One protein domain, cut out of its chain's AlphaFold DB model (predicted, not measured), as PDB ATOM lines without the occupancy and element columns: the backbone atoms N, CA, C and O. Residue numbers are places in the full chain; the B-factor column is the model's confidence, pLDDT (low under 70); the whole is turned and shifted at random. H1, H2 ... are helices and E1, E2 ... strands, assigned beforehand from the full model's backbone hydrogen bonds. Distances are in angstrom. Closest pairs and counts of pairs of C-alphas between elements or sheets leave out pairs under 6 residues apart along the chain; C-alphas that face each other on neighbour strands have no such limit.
ATOM      1  N   ILE A 181      -0.127 -54.450 -46.328       89.62
ATOM      2  CA  ILE A 181       0.092 -53.044 -45.962       89.62
ATOM      3  C   ILE A 181       1.565 -52.823 -45.614       89.62
ATOM      4  O   ILE A 181       2.179 -51.898 -46.150       89.62
ATOM      5  N   SER A 182       2.148 -53.704 -44.799       92.38
ATOM      6  CA  SER A 182       3.566 -53.647 -44.425       92.38
ATOM      7  C   SER A 182       4.463 -53.728 -45.663       92.38
ATOM      8  O   SER A 182       5.279 -52.841 -45.891       92.38
ATOM      9  N   ALA A 183       4.236 -54.705 -46.545       91.50
ATOM     10  CA  ALA A 183       5.003 -54.875 -47.779       91.50
ATOM     11  C   ALA A 183       4.847 -53.697 -48.758       91.50
ATOM     12  O   ALA A 183       5.718 -53.442 -49.594       91.50
ATOM     13  N   ARG A 184       3.715 -52.985 -48.731       90.88
ATOM     14  CA  ARG A 184       3.530 -51.756 -49.513       90.88
ATOM     15  C   ARG A 184       4.337 -50.603 -48.919       90.88
ATOM     16  O   ARG A 184       5.001 -49.897 -49.674       90.88
ATOM     17  N   GLU A 185       4.242 -50.381 -47.611       92.75
ATOM     18  CA  GLU A 185       4.958 -49.297 -46.930       92.75
ATOM     19  C   GLU A 185       6.482 -49.512 -46.973       92.75
ATOM     20  O   GLU A 185       7.221 -48.554 -47.196       92.75
ATOM     21  N   GLU A 186       6.949 -50.760 -46.892       95.44
ATOM     22  CA  GLU A 186       8.361 -51.125 -47.066       95.44
ATOM     23  C   GLU A 186       8.875 -50.746 -48.457       95.44
ATOM     24  O   GLU A 186       9.862 -50.025 -48.577       95.44
ATOM     25  N   ARG A 187       8.139 -51.096 -49.520       95.12
ATOM     26  CA  ARG A 187       8.480 -50.678 -50.891       95.12
ATOM     27  C   ARG A 187       8.523 -49.158 -51.056       95.12
ATOM     28  O   ARG A 187       9.329 -48.641 -51.828       95.12
ATOM     29  N   VAL A 188       7.649 -48.425 -50.364       94.31
ATOM     30  CA  VAL A 188       7.670 -46.952 -50.375       94.31
ATOM     31  C   VAL A 188       8.932 -46.426 -49.690       94.31
ATOM     32  O   VAL A 188       9.555 -45.504 -50.220       94.31
ATOM     33  N   LEU A 189       9.323 -47.014 -48.556       97.12
ATOM     34  CA  LEU A 189      10.561 -46.686 -47.851       97.12
ATOM     35  C   LEU A 189      11.790 -46.960 -48.726       97.12
ATOM     36  O   LEU A 189      12.608 -46.065 -48.903       97.12
ATOM     37  N   GLU A 190      11.892 -48.143 -49.330       97.50
ATOM     38  CA  GLU A 190      13.001 -48.514 -50.220       97.50
ATOM     39  C   GLU A 190      13.168 -47.521 -51.377       97.50
ATOM     40  O   GLU A 190      14.265 -47.020 -51.628       97.50
ATOM     41  N   GLN A 191      12.067 -47.170 -52.050       97.12
ATOM     42  CA  GLN A 191      12.083 -46.191 -53.141       97.12
ATOM     43  C   GLN A 191      12.501 -44.796 -52.670       97.12
ATOM     44  O   GLN A 191      13.181 -44.074 -53.400       97.12
ATOM     45  N   PHE A 192      12.081 -44.399 -51.467       97.31
ATOM     46  CA  PHE A 192      12.487 -43.127 -50.886       97.31
ATOM     47  C   PHE A 192      13.979 -43.114 -50.553       97.31
ATOM     48  O   PHE A 192      14.662 -42.169 -50.933       97.31
ATOM     49  N   LEU A 193      14.498 -44.160 -49.908       97.00
ATOM     50  CA  LEU A 193      15.915 -44.258 -49.549       97.00
ATOM     51  C   LEU A 193      16.815 -44.283 -50.792       97.00
ATOM     52  O   LEU A 193      17.835 -43.598 -50.815       97.00
ATOM     53  N   ALA A 194      16.400 -44.970 -51.860       96.12
ATOM     54  CA  ALA A 194      17.089 -44.905 -53.148       96.12
ATOM     55  C   ALA A 194      17.128 -43.470 -53.711       96.12
ATOM     56  O   ALA A 194      18.166 -43.013 -54.183       96.12
ATOM     57  N   ALA A 195      16.023 -42.725 -53.603       94.94
ATOM     58  CA  ALA A 195      15.965 -41.330 -54.037       94.94
ATOM     59  C   ALA A 195      16.779 -40.379 -53.134       94.94
ATOM     60  O   ALA A 195      17.278 -39.361 -53.614       94.94
ATOM     61  N   VAL A 196      16.919 -40.684 -51.838       94.75
ATOM     62  CA  VAL A 196      17.816 -39.950 -50.929       94.75
ATOM     63  C   VAL A 196      19.267 -40.125 -51.373       94.75
ATOM     64  O   VAL A 196      19.990 -39.131 -51.453       94.75
ATOM     65  N   GLU A 197      19.677 -41.349 -51.712       93.00
ATOM     66  CA  GLU A 197      21.035 -41.629 -52.189       93.00
ATOM     67  C   GLU A 197      21.308 -40.973 -53.554       93.00
ATOM     68  O   GLU A 197      22.348 -40.341 -53.738       93.00
ATOM     69  N   GLU A 198      20.341 -40.999 -54.476       92.94
ATOM     70  CA  GLU A 198      20.430 -40.250 -55.738       92.94
ATOM     71  C   GLU A 198      20.551 -38.736 -55.488       92.94
ATOM     72  O   GLU A 198      21.355 -38.066 -56.122       92.94
ATOM     73  N   ASN A 199      19.821 -38.163 -54.525       92.00
ATOM     74  CA  ASN A 199      19.972 -36.744 -54.187       92.00
ATOM     75  C   ASN A 199      21.340 -36.429 -53.551       92.00
ATOM     76  O   ASN A 199      21.850 -35.312 -53.690       92.00
ATOM     77  N   ARG A 200      21.942 -37.393 -52.846       89.69
ATOM     78  CA  ARG A 200      23.288 -37.266 -52.279       89.69
ATOM     79  C   ARG A 200      24.348 -37.202 -53.378       89.69
ATOM     80  O   ARG A 200      25.258 -36.384 -53.278       89.69
ATOM     81  N   ASN A 201      24.175 -37.996 -54.429       89.06
ATOM     82  CA  ASN A 201      25.066 -38.083 -55.582       89.06
ATOM     83  C   ASN A 201      24.264 -37.879 -56.881       89.06
ATOM     84  O   ASN A 201      24.012 -38.848 -57.602       89.06
ATOM     85  N   PRO A 202      23.812 -36.641 -57.171       88.06
ATOM     86  CA  PRO A 202      22.897 -36.400 -58.279       88.06
ATOM     87  C   PRO A 202      23.553 -36.733 -59.626       88.06
ATOM     88  O   PRO A 202      24.722 -36.394 -59.833       88.06
ATOM     89  N   PRO A 203      22.804 -37.333 -60.570       86.38
ATOM     90  CA  PRO A 203      23.260 -37.503 -61.942       86.38
ATOM     91  C   PRO A 203      23.648 -36.165 -62.583       86.38
ATOM     92  O   PRO A 203      23.144 -35.104 -62.201       86.38
ATOM     93  N   GLU A 204      24.507 -36.218 -63.601       84.44
ATOM     94  CA  GLU A 204      24.948 -35.030 -64.332       84.44
ATOM     95  C   GLU A 204      23.747 -34.204 -64.833       84.44
ATOM     96  O   GLU A 204      22.789 -34.729 -65.401       84.44
ATOM     97  N   GLY A 205      23.766 -32.896 -64.558       82.88
ATOM     98  CA  GLY A 205      22.673 -31.978 -64.891       82.88
ATOM     99  C   GLY A 205      21.536 -31.896 -63.861       82.88
ATOM    100  O   GLY A 205      20.678 -31.021 -63.989       82.88
ATOM    101  N   GLN A 206      21.524 -32.729 -62.813       85.06
ATOM    102  CA  GLN A 206      20.560 -32.610 -61.717       85.06
ATOM    103  C   GLN A 206      21.114 -31.803 -60.538       85.06
ATOM    104  O   GLN A 206      22.271 -31.919 -60.139       85.06
ATOM    105  N   ARG A 207      20.258 -30.967 -59.940       85.75
ATOM    106  CA  ARG A 207      20.619 -30.167 -58.766       85.75
ATOM    107  C   ARG A 207      20.366 -30.951 -57.482       85.75
ATOM    108  O   ARG A 207      19.226 -31.311 -57.197       85.75
ATOM    109  N   GLN A 208      21.404 -31.073 -56.659       89.06
ATOM    110  CA  GLN A 208      21.288 -31.538 -55.282       89.06
ATOM    111  C   GLN A 208      20.375 -30.625 -54.456       89.06
ATOM    112  O   GLN A 208      20.552 -29.399 -54.407       89.06
ATOM    113  N   LEU A 209      19.410 -31.223 -53.763       85.44
ATOM    114  CA  LEU A 209      18.579 -30.521 -52.800       85.44
ATOM    115  C   LEU A 209      19.194 -30.565 -51.407       85.44
ATOM    116  O   LEU A 209      19.529 -31.631 -50.900       85.44
ATOM    117  N   ARG A 210      19.230 -29.397 -50.754       84.25
ATOM    118  CA  ARG A 210      19.685 -29.250 -49.360       84.25
ATOM    119  C   ARG A 210      18.784 -29.946 -48.342       84.25
ATOM    120  O   ARG A 210      19.256 -30.354 -47.287       84.25
ATOM    121  N   ASN A 211      17.493 -30.043 -48.653       84.62
ATOM    122  CA  ASN A 211      16.494 -30.683 -47.809       84.62
ATOM    123  C   ASN A 211      15.601 -31.574 -48.681       84.62
ATOM    124  O   ASN A 211      14.645 -31.093 -49.291       84.62
ATOM    125  N   PHE A 212      15.961 -32.853 -48.777       92.75
ATOM    126  CA  PHE A 212      15.183 -33.865 -49.486       92.75
ATOM    127  C   PHE A 212      14.413 -34.734 -48.489       92.75
ATOM    128  O   PHE A 212      14.769 -35.875 -48.209       92.75
ATOM    129  N   SER A 213      13.367 -34.146 -47.916       94.00
ATOM    130  CA  SER A 213      12.546 -34.777 -46.883       94.00
ATOM    131  C   SER A 213      11.435 -35.668 -47.450       94.00
ATOM    132  O   SER A 213      11.087 -35.543 -48.630       94.00
ATOM    133  N   PRO A 214      10.787 -36.506 -46.614       95.12
ATOM    134  CA  PRO A 214       9.547 -37.199 -46.971       95.12
ATOM    135  C   PRO A 214       8.481 -36.285 -47.599       95.12
ATOM    136  O   PRO A 214       7.789 -36.667 -48.549       95.12
ATOM    137  N   TYR A 215       8.370 -35.046 -47.110       92.00
ATOM    138  CA  TYR A 215       7.478 -34.038 -47.680       92.00
ATOM    139  C   TYR A 215       7.880 -33.667 -49.114       92.00
ATOM    140  O   TYR A 215       7.043 -33.694 -50.014       92.00
ATOM    141  N   GLU A 216       9.155 -33.365 -49.360       91.94
ATOM    142  CA  GLU A 216       9.620 -32.986 -50.697       91.94
ATOM    143  C   GLU A 216       9.527 -34.160 -51.686       91.94
ATOM    144  O   GLU A 216       9.058 -33.984 -52.813       91.94
ATOM    145  N   TYR A 217       9.869 -35.377 -51.255       93.75
ATOM    146  CA  TYR A 217       9.700 -36.590 -52.059       93.75
ATOM    147  C   TYR A 217       8.233 -36.820 -52.447       93.75
ATOM    148  O   TYR A 217       7.906 -36.961 -53.632       93.75
ATOM    149  N   SER A 218       7.327 -36.801 -51.465       89.69
ATOM    150  CA  SER A 218       5.895 -37.007 -51.706       89.69
ATOM    151  C   SER A 218       5.286 -35.907 -52.580       89.69
ATOM    152  O   SER A 218       4.426 -36.195 -53.415       89.69
ATOM    153  N   ARG A 219       5.759 -34.662 -52.452       90.38
ATOM    154  CA  ARG A 219       5.356 -33.526 -53.289       90.38
ATOM    155  C   ARG A 219       5.819 -33.672 -54.733       90.38
ATOM    156  O   ARG A 219       5.037 -33.419 -55.650       90.38
ATOM    157  N   ARG A 220       7.064 -34.104 -54.952       89.94
ATOM    158  CA  ARG A 220       7.610 -34.372 -56.292       89.94
ATOM    159  C   ARG A 220       6.838 -35.488 -56.992       89.94
ATOM    160  O   ARG A 220       6.396 -35.307 -58.125       89.94
ATOM    161  N   LYS A 221       6.584 -36.604 -56.299       89.94
ATOM    162  CA  LYS A 221       5.759 -37.705 -56.831       89.94
ATOM    163  C   LYS A 221       4.301 -37.296 -57.060       89.94
ATOM    164  O   LYS A 221       3.656 -37.821 -57.964       89.94
ATOM    165  N   GLY A 222       3.786 -36.346 -56.283       84.00
ATOM    166  CA  GLY A 222       2.451 -35.769 -56.446       84.00
ATOM    167  C   GLY A 222       2.379 -34.528 -57.340       84.00
ATOM    168  O   GLY A 222       1.415 -33.774 -57.235       84.00
ATOM    169  N   ARG A 223       3.376 -34.288 -58.208       85.81
ATOM    170  CA  ARG A 223       3.380 -33.184 -59.193       85.81
ATOM    171  C   ARG A 223       3.097 -31.806 -58.572       85.81
ATOM    172  O   ARG A 223       2.368 -30.995 -59.131       85.81
ATOM    173  N   GLY A 224       3.673 -31.546 -57.400       80.69
ATOM    174  CA  GLY A 224       3.546 -30.274 -56.686       80.69
ATOM    175  C   GLY A 224       2.611 -30.312 -55.476       80.69
ATOM    176  O   GLY A 224       2.693 -29.400 -54.650       80.69
ATOM    177  N   GLN A 225       1.808 -31.372 -55.317       79.12
ATOM    178  CA  GLN A 225       1.017 -31.643 -54.115       79.12
ATOM    179  C   GLN A 225       1.626 -32.797 -53.314       79.12
ATOM    180  O   GLN A 225       1.955 -33.843 -53.863       79.12
ATOM    181  N   SER A 226       1.780 -32.620 -52.003       80.44
ATOM    182  CA  SER A 226       2.308 -33.663 -51.118       80.44
ATOM    183  C   SER A 226       1.306 -34.806 -50.967       80.44
ATOM    184  O   SER A 226       0.269 -34.633 -50.328       80.44
ATOM    185  N   ARG A 227       1.644 -35.985 -51.494       81.06
ATOM    186  CA  ARG A 227       0.837 -37.209 -51.387       81.06
ATOM    187  C   ARG A 227       0.838 -37.790 -49.964       81.06
ATOM    188  O   ARG A 227       1.885 -38.271 -49.526       81.06
ATOM    189  N   PRO A 228      -0.298 -37.792 -49.233       79.75
ATOM    190  CA  PRO A 228      -0.347 -38.305 -47.860       79.75
ATOM    191  C   PRO A 228      -0.002 -39.791 -47.758       79.75
ATOM    192  O   PRO A 228       0.648 -40.199 -46.802       79.75
ATOM    193  N   ASP A 229      -0.376 -40.572 -48.773       80.38
ATOM    194  CA  ASP A 229      -0.124 -42.012 -48.864       80.38
ATOM    195  C   ASP A 229       1.361 -42.375 -49.032       80.38
ATOM    196  O   ASP A 229       1.728 -43.533 -48.866       80.38
ATOM    197  N   LEU A 230       2.206 -41.387 -49.341       87.38
ATOM    198  CA  LEU A 230       3.664 -41.515 -49.356       87.38
ATOM    199  C   LEU A 230       4.288 -40.821 -48.144       87.38
ATOM    200  O   LEU A 230       5.161 -41.377 -47.494       87.38
ATOM    201  N   ARG A 231       3.836 -39.604 -47.818       89.44
ATOM    202  CA  ARG A 231       4.435 -38.782 -46.760       89.44
ATOM    203  C   ARG A 231       4.318 -39.424 -45.379       89.44
ATOM    204  O   ARG A 231       5.315 -39.535 -44.683       89.44
ATOM    205  N   VAL A 232       3.106 -39.816 -44.987       86.94
ATOM    206  CA  VAL A 232       2.812 -40.308 -43.631       86.94
ATOM    207  C   VAL A 232       3.626 -41.555 -43.265       86.94
ATOM    208  O   VAL A 232       4.225 -41.543 -42.190       86.94
ATOM    209  N   PRO A 233       3.698 -42.613 -44.102       89.44
ATOM    210  CA  PRO A 233       4.541 -43.759 -43.771       89.44
ATOM    211  C   PRO A 233       6.023 -43.379 -43.711       89.44
ATOM    212  O   PRO A 233       6.713 -43.779 -42.783       89.44
ATOM    213  N   LEU A 234       6.514 -42.543 -44.630       95.38
ATOM    214  CA  LEU A 234       7.920 -42.135 -44.638       95.38
ATOM    215  C   LEU A 234       8.311 -41.307 -43.408       95.38
ATOM    216  O   LEU A 234       9.363 -41.553 -42.829       95.38
ATOM    217  N   GLU A 235       7.471 -40.368 -42.969       93.56
ATOM    218  CA  GLU A 235       7.695 -39.608 -41.728       93.56
ATOM    219  C   GLU A 235       7.710 -40.509 -40.488       93.56
ATOM    220  O   GLU A 235       8.433 -40.228 -39.538       93.56
ATOM    221  N   ALA A 236       6.936 -41.597 -40.492       92.31
ATOM    222  CA  ALA A 236       6.931 -42.554 -39.391       92.31
ATOM    223  C   ALA A 236       8.156 -43.484 -39.406       92.31
ATOM    224  O   ALA A 236       8.643 -43.861 -38.343       92.31
ATOM    225  N   LEU A 237       8.638 -43.869 -40.591       96.81
ATOM    226  CA  LEU A 237       9.674 -44.894 -40.773       96.81
ATOM    227  C   LEU A 237      11.099 -44.334 -40.857       96.81
ATOM    228  O   LEU A 237      12.058 -45.105 -40.809       96.81
ATOM    229  N   THR A 238      11.258 -43.017 -40.993       97.38
ATOM    230  CA  THR A 238      12.569 -42.380 -41.178       97.38
ATOM    231  C   THR A 238      12.906 -41.410 -40.056       97.38
ATOM    232  O   THR A 238      12.033 -40.891 -39.364       97.38
ATOM    233  N   GLN A 239      14.200 -41.191 -39.873       95.56
ATOM    234  CA  GLN A 239      14.776 -40.143 -39.042       95.56
ATOM    235  C   GLN A 239      15.729 -39.303 -39.888       95.56
ATOM    236  O   GLN A 239      16.153 -39.736 -40.961       95.56
ATOM    237  N   ASP A 240      16.056 -38.105 -39.421       93.81
ATOM    238  CA  ASP A 240      16.974 -37.204 -40.103       93.81
ATOM    239  C   ASP A 240      18.266 -36.971 -39.318       93.81
ATOM    240  O   ASP A 240      18.295 -36.960 -38.088       93.81
ATOM    241  N   ARG A 241      19.355 -36.768 -40.062       93.31
ATOM    242  CA  ARG A 241      20.631 -36.287 -39.537       93.31
ATOM    243  C   ARG A 241      21.236 -35.254 -40.474       93.31
ATOM    244  O   ARG A 241      21.127 -35.361 -41.695       93.31
ATOM    245  N   TYR A 242      21.906 -34.261 -39.904       92.00
ATOM    246  CA  TYR A 242      22.626 -33.266 -40.690       92.00
ATOM    247  C   TYR A 242      24.038 -33.757 -41.025       92.00
ATOM    248  O   TYR A 242      24.847 -34.000 -40.127       92.00
ATOM    249  N   ASP A 243      24.344 -33.870 -42.315       89.56
ATOM    250  CA  ASP A 243      25.688 -34.149 -42.820       89.56
ATOM    251  C   ASP A 243      26.432 -32.820 -43.017       89.56
ATOM    252  O   ASP A 243      26.038 -31.981 -43.834       89.56
ATOM    253  N   ARG A 244      27.488 -32.602 -42.225       90.00
ATOM    254  CA  ARG A 244      28.248 -31.342 -42.217       90.00
ATOM    255  C   ARG A 244      29.105 -31.159 -43.464       90.00
ATOM    256  O   ARG A 244      29.267 -30.017 -43.899       90.00
ATOM    257  N   ASP A 245      29.623 -32.247 -44.021       88.12
ATOM    258  CA  ASP A 245      30.536 -32.207 -45.163       88.12
ATOM    259  C   ASP A 245      29.758 -31.870 -46.432       88.12
ATOM    260  O   ASP A 245      30.148 -30.998 -47.211       88.12
ATOM    261  N   LEU A 246      28.584 -32.484 -46.580       84.56
ATOM    262  CA  LEU A 246      27.684 -32.234 -47.701       84.56
ATOM    263  C   LEU A 246      26.783 -31.008 -47.476       84.56
ATOM    264  O   LEU A 246      26.238 -30.450 -48.428       84.56
ATOM    265  N   LYS A 247      26.643 -30.551 -46.225       88.81
ATOM    266  CA  LYS A 247      25.716 -29.489 -45.790       88.81
ATOM    267  C   LYS A 247      24.254 -29.804 -46.136       88.81
ATOM    268  O   LYS A 247      23.511 -28.913 -46.564       88.81
ATOM    269  N   LEU A 248      23.844 -31.057 -45.936       90.19
ATOM    270  CA  LEU A 248      22.516 -31.583 -46.283       90.19
ATOM    271  C   LEU A 248      21.833 -32.218 -45.072       90.19
ATOM    272  O   LEU A 248      22.493 -32.785 -44.204       90.19
ATOM    273  N   MET A 249      20.500 -32.197 -45.066       91.44
ATOM    274  CA  MET A 249      19.723 -33.129 -44.244       91.44
ATOM    275  C   MET A 249      19.621 -34.471 -44.973       91.44
ATOM    276  O   MET A 249      19.118 -34.521 -46.097       91.44
ATOM    277  N   ILE A 250      20.087 -35.543 -44.335       92.62
ATOM    278  CA  ILE A 250      19.986 -36.917 -44.829       92.62
ATOM    279  C   ILE A 250      18.914 -37.636 -44.020       92.62
ATOM    280  O   ILE A 250      18.951 -37.613 -42.791       92.62
ATOM    281  N   HIS A 251      17.982 -38.280 -44.717       94.69
ATOM    282  CA  HIS A 251      16.994 -39.154 -44.100       94.69
ATOM    283  C   HIS A 251      17.432 -40.611 -44.211       94.69
ATOM    284  O   HIS A 251      17.851 -41.066 -45.273       94.69
ATOM    285  N   GLU A 252      17.303 -41.343 -43.118       95.81
ATOM    286  CA  GLU A 252      17.671 -42.752 -43.006       95.81
ATOM    287  C   GLU A 252      16.546 -43.522 -42.302       95.81
ATOM    288  O   GLU A 252      15.718 -42.906 -41.617       95.81
ATOM    289  N   PRO A 253      16.441 -44.850 -42.488       97.19
ATOM    290  CA  PRO A 253      15.447 -45.627 -41.763       97.19
ATOM    291  C   PRO A 253      15.722 -45.532 -40.263       97.19
ATOM    292  O   PRO A 253      16.873 -45.558 -39.823       97.19
ATOM    293  N   ARG A 254      14.659 -45.441 -39.464       97.19
ATOM    294  CA  ARG A 254      14.800 -45.525 -38.011       97.19
ATOM    295  C   ARG A 254      15.346 -46.898 -37.600       97.19
ATOM    296  O   ARG A 254      15.027 -47.880 -38.265       97.19
ATOM    297  N   PRO A 255      16.078 -47.027 -36.480       96.50
ATOM    298  CA  PRO A 255      16.557 -48.330 -36.004       96.50
ATOM    299  C   PRO A 255      15.431 -49.348 -35.763       96.50
ATOM    300  O   PRO A 255      15.608 -50.540 -35.992       96.50
ATOM    301  N   ASP A 256      14.262 -48.862 -35.341       96.75
ATOM    302  CA  ASP A 256      13.051 -49.619 -35.014       96.75
ATOM    303  C   ASP A 256      12.042 -49.691 -36.178       96.75
ATOM    304  O   ASP A 256      10.894 -50.093 -35.982       96.75
ATOM    305  N   PHE A 257      12.431 -49.323 -37.411       95.88
ATOM    306  CA  PHE A 257      11.472 -49.171 -38.517       95.88
ATOM    307  C   PHE A 257      10.668 -50.442 -38.820       95.88
ATOM    308  O   PHE A 257       9.518 -50.341 -39.232       95.88
ATOM    309  N   ARG A 258      11.243 -51.637 -38.613       96.75
ATOM    310  CA  ARG A 258      10.554 -52.918 -38.852       96.75
ATOM    311  C   ARG A 258       9.419 -53.166 -37.866       96.75
ATOM    312  O   ARG A 258       8.380 -53.695 -38.261       96.75
ATOM    313  N   ASP A 259       9.609 -52.773 -36.611       96.50
ATOM    314  CA  ASP A 259       8.575 -52.882 -35.584       96.50
ATOM    315  C   ASP A 259       7.482 -51.841 -35.842       96.50
ATOM    316  O   ASP A 259       6.305 -52.192 -35.905       96.50
ATOM    317  N   ILE A 260       7.872 -50.599 -36.164       94.94
ATOM    318  CA  ILE A 260       6.939 -49.539 -36.582       94.94
ATOM    319  C   ILE A 260       6.109 -49.985 -37.792       94.94
ATOM    320  O   ILE A 260       4.893 -49.800 -37.809       94.94
ATOM    321  N   LEU A 261       6.743 -50.578 -38.803       94.00
ATOM    322  CA  LEU A 261       6.078 -51.074 -40.006       94.00
ATOM    323  C   LEU A 261       5.021 -52.131 -39.660       94.00
ATOM    324  O   LEU A 261       3.879 -52.031 -40.109       94.00
ATOM    325  N   ARG A 262       5.382 -53.107 -38.819       94.19
ATOM    326  CA  ARG A 262       4.478 -54.172 -38.370       94.19
ATOM    327  C   ARG A 262       3.295 -53.619 -37.575       94.19
ATOM    328  O   ARG A 262       2.154 -54.002 -37.835       94.19
ATOM    329  N   ASP A 263       3.550 -52.712 -36.639       93.44
ATOM    330  CA  ASP A 263       2.518 -52.118 -35.785       93.44
ATOM    331  C   ASP A 263       1.559 -51.236 -36.583       93.44
ATOM    332  O   ASP A 263       0.342 -51.276 -36.378       93.44
TER     333      ASP A 263
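This is residues 181 to 263 of the 384 residues of an uncharacterized protein of Roseivivax halodurans JCM 10272 (UniProt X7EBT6). One long helix, H1, lies over a thin layer made of a helical hairpin, H2 and H3, and a strand hairpin, E1 and E2. H1 crosses H3 and covers mainly E2 of the small sheet, while short H4 packs beside residues 182 to 186 of H1. The 83 printed residues hold H1, H2, H3, E1, E2 and H4 in that order; the class is mixed, helices and strands, and the sheet E1 - E2 is antiparallel. The whole is compact, with a radius of gyration of the C-alphas of 12.8 A and spans of 38 by 29 by 17 A.

H1, residues 181 to 200, is 28.8 A long and begins with C-alpha 181 at (0.092, -53.044, -45.962). H2 is residues 214 to 221, 10.6 A, and H3 residues 228 to 237, 13.9 A. E1, residues 238 to 243, is 15.6 A long and E2, residues 248 to 253, 16.4 A. H4, residues 257 to 263, is 9.8 A long and ends with C-alpha 263 at (2.518, -52.118, -35.785).

With residues 185 to 192 alone, H1 touches H3 about perpendicular, at 81 degrees; their closest C-alphas, Leu 189 and Leu 234, are 6.2 A apart. The closest C-alphas of H1 and E2, Val 196 and His 251, are 6.9 A apart. H1 touches H4 with residues 182 to 186 alone, at a shallow tilt of 23 degrees, opposite ways; the closest C-alphas are those of Ser 182 and Leu 261, 5.7 A. H2 and H3, a helical hairpin, touch at a shallow tilt of 32 degrees, only just short of steep, closest at the C-alphas of Pro 214 and Arg 231, 5.4 A. In the hairpin E1 and E2, N 241 and O 250 are 2.9 A apart, within hydrogen-bond range. Every O i to N i+4 pair is within hydrogen-bond range in H1, H2 and H4, and 5 of 6 in H3.

The C-alphas farthest apart, Gly 205 and Asp 263, are 40.7 A apart. The printed part has no cut, and the link H1 to H2, residues 201 to 213, is long. The mean pLDDT of the printed part is 91.1, and no printed residue is under 70.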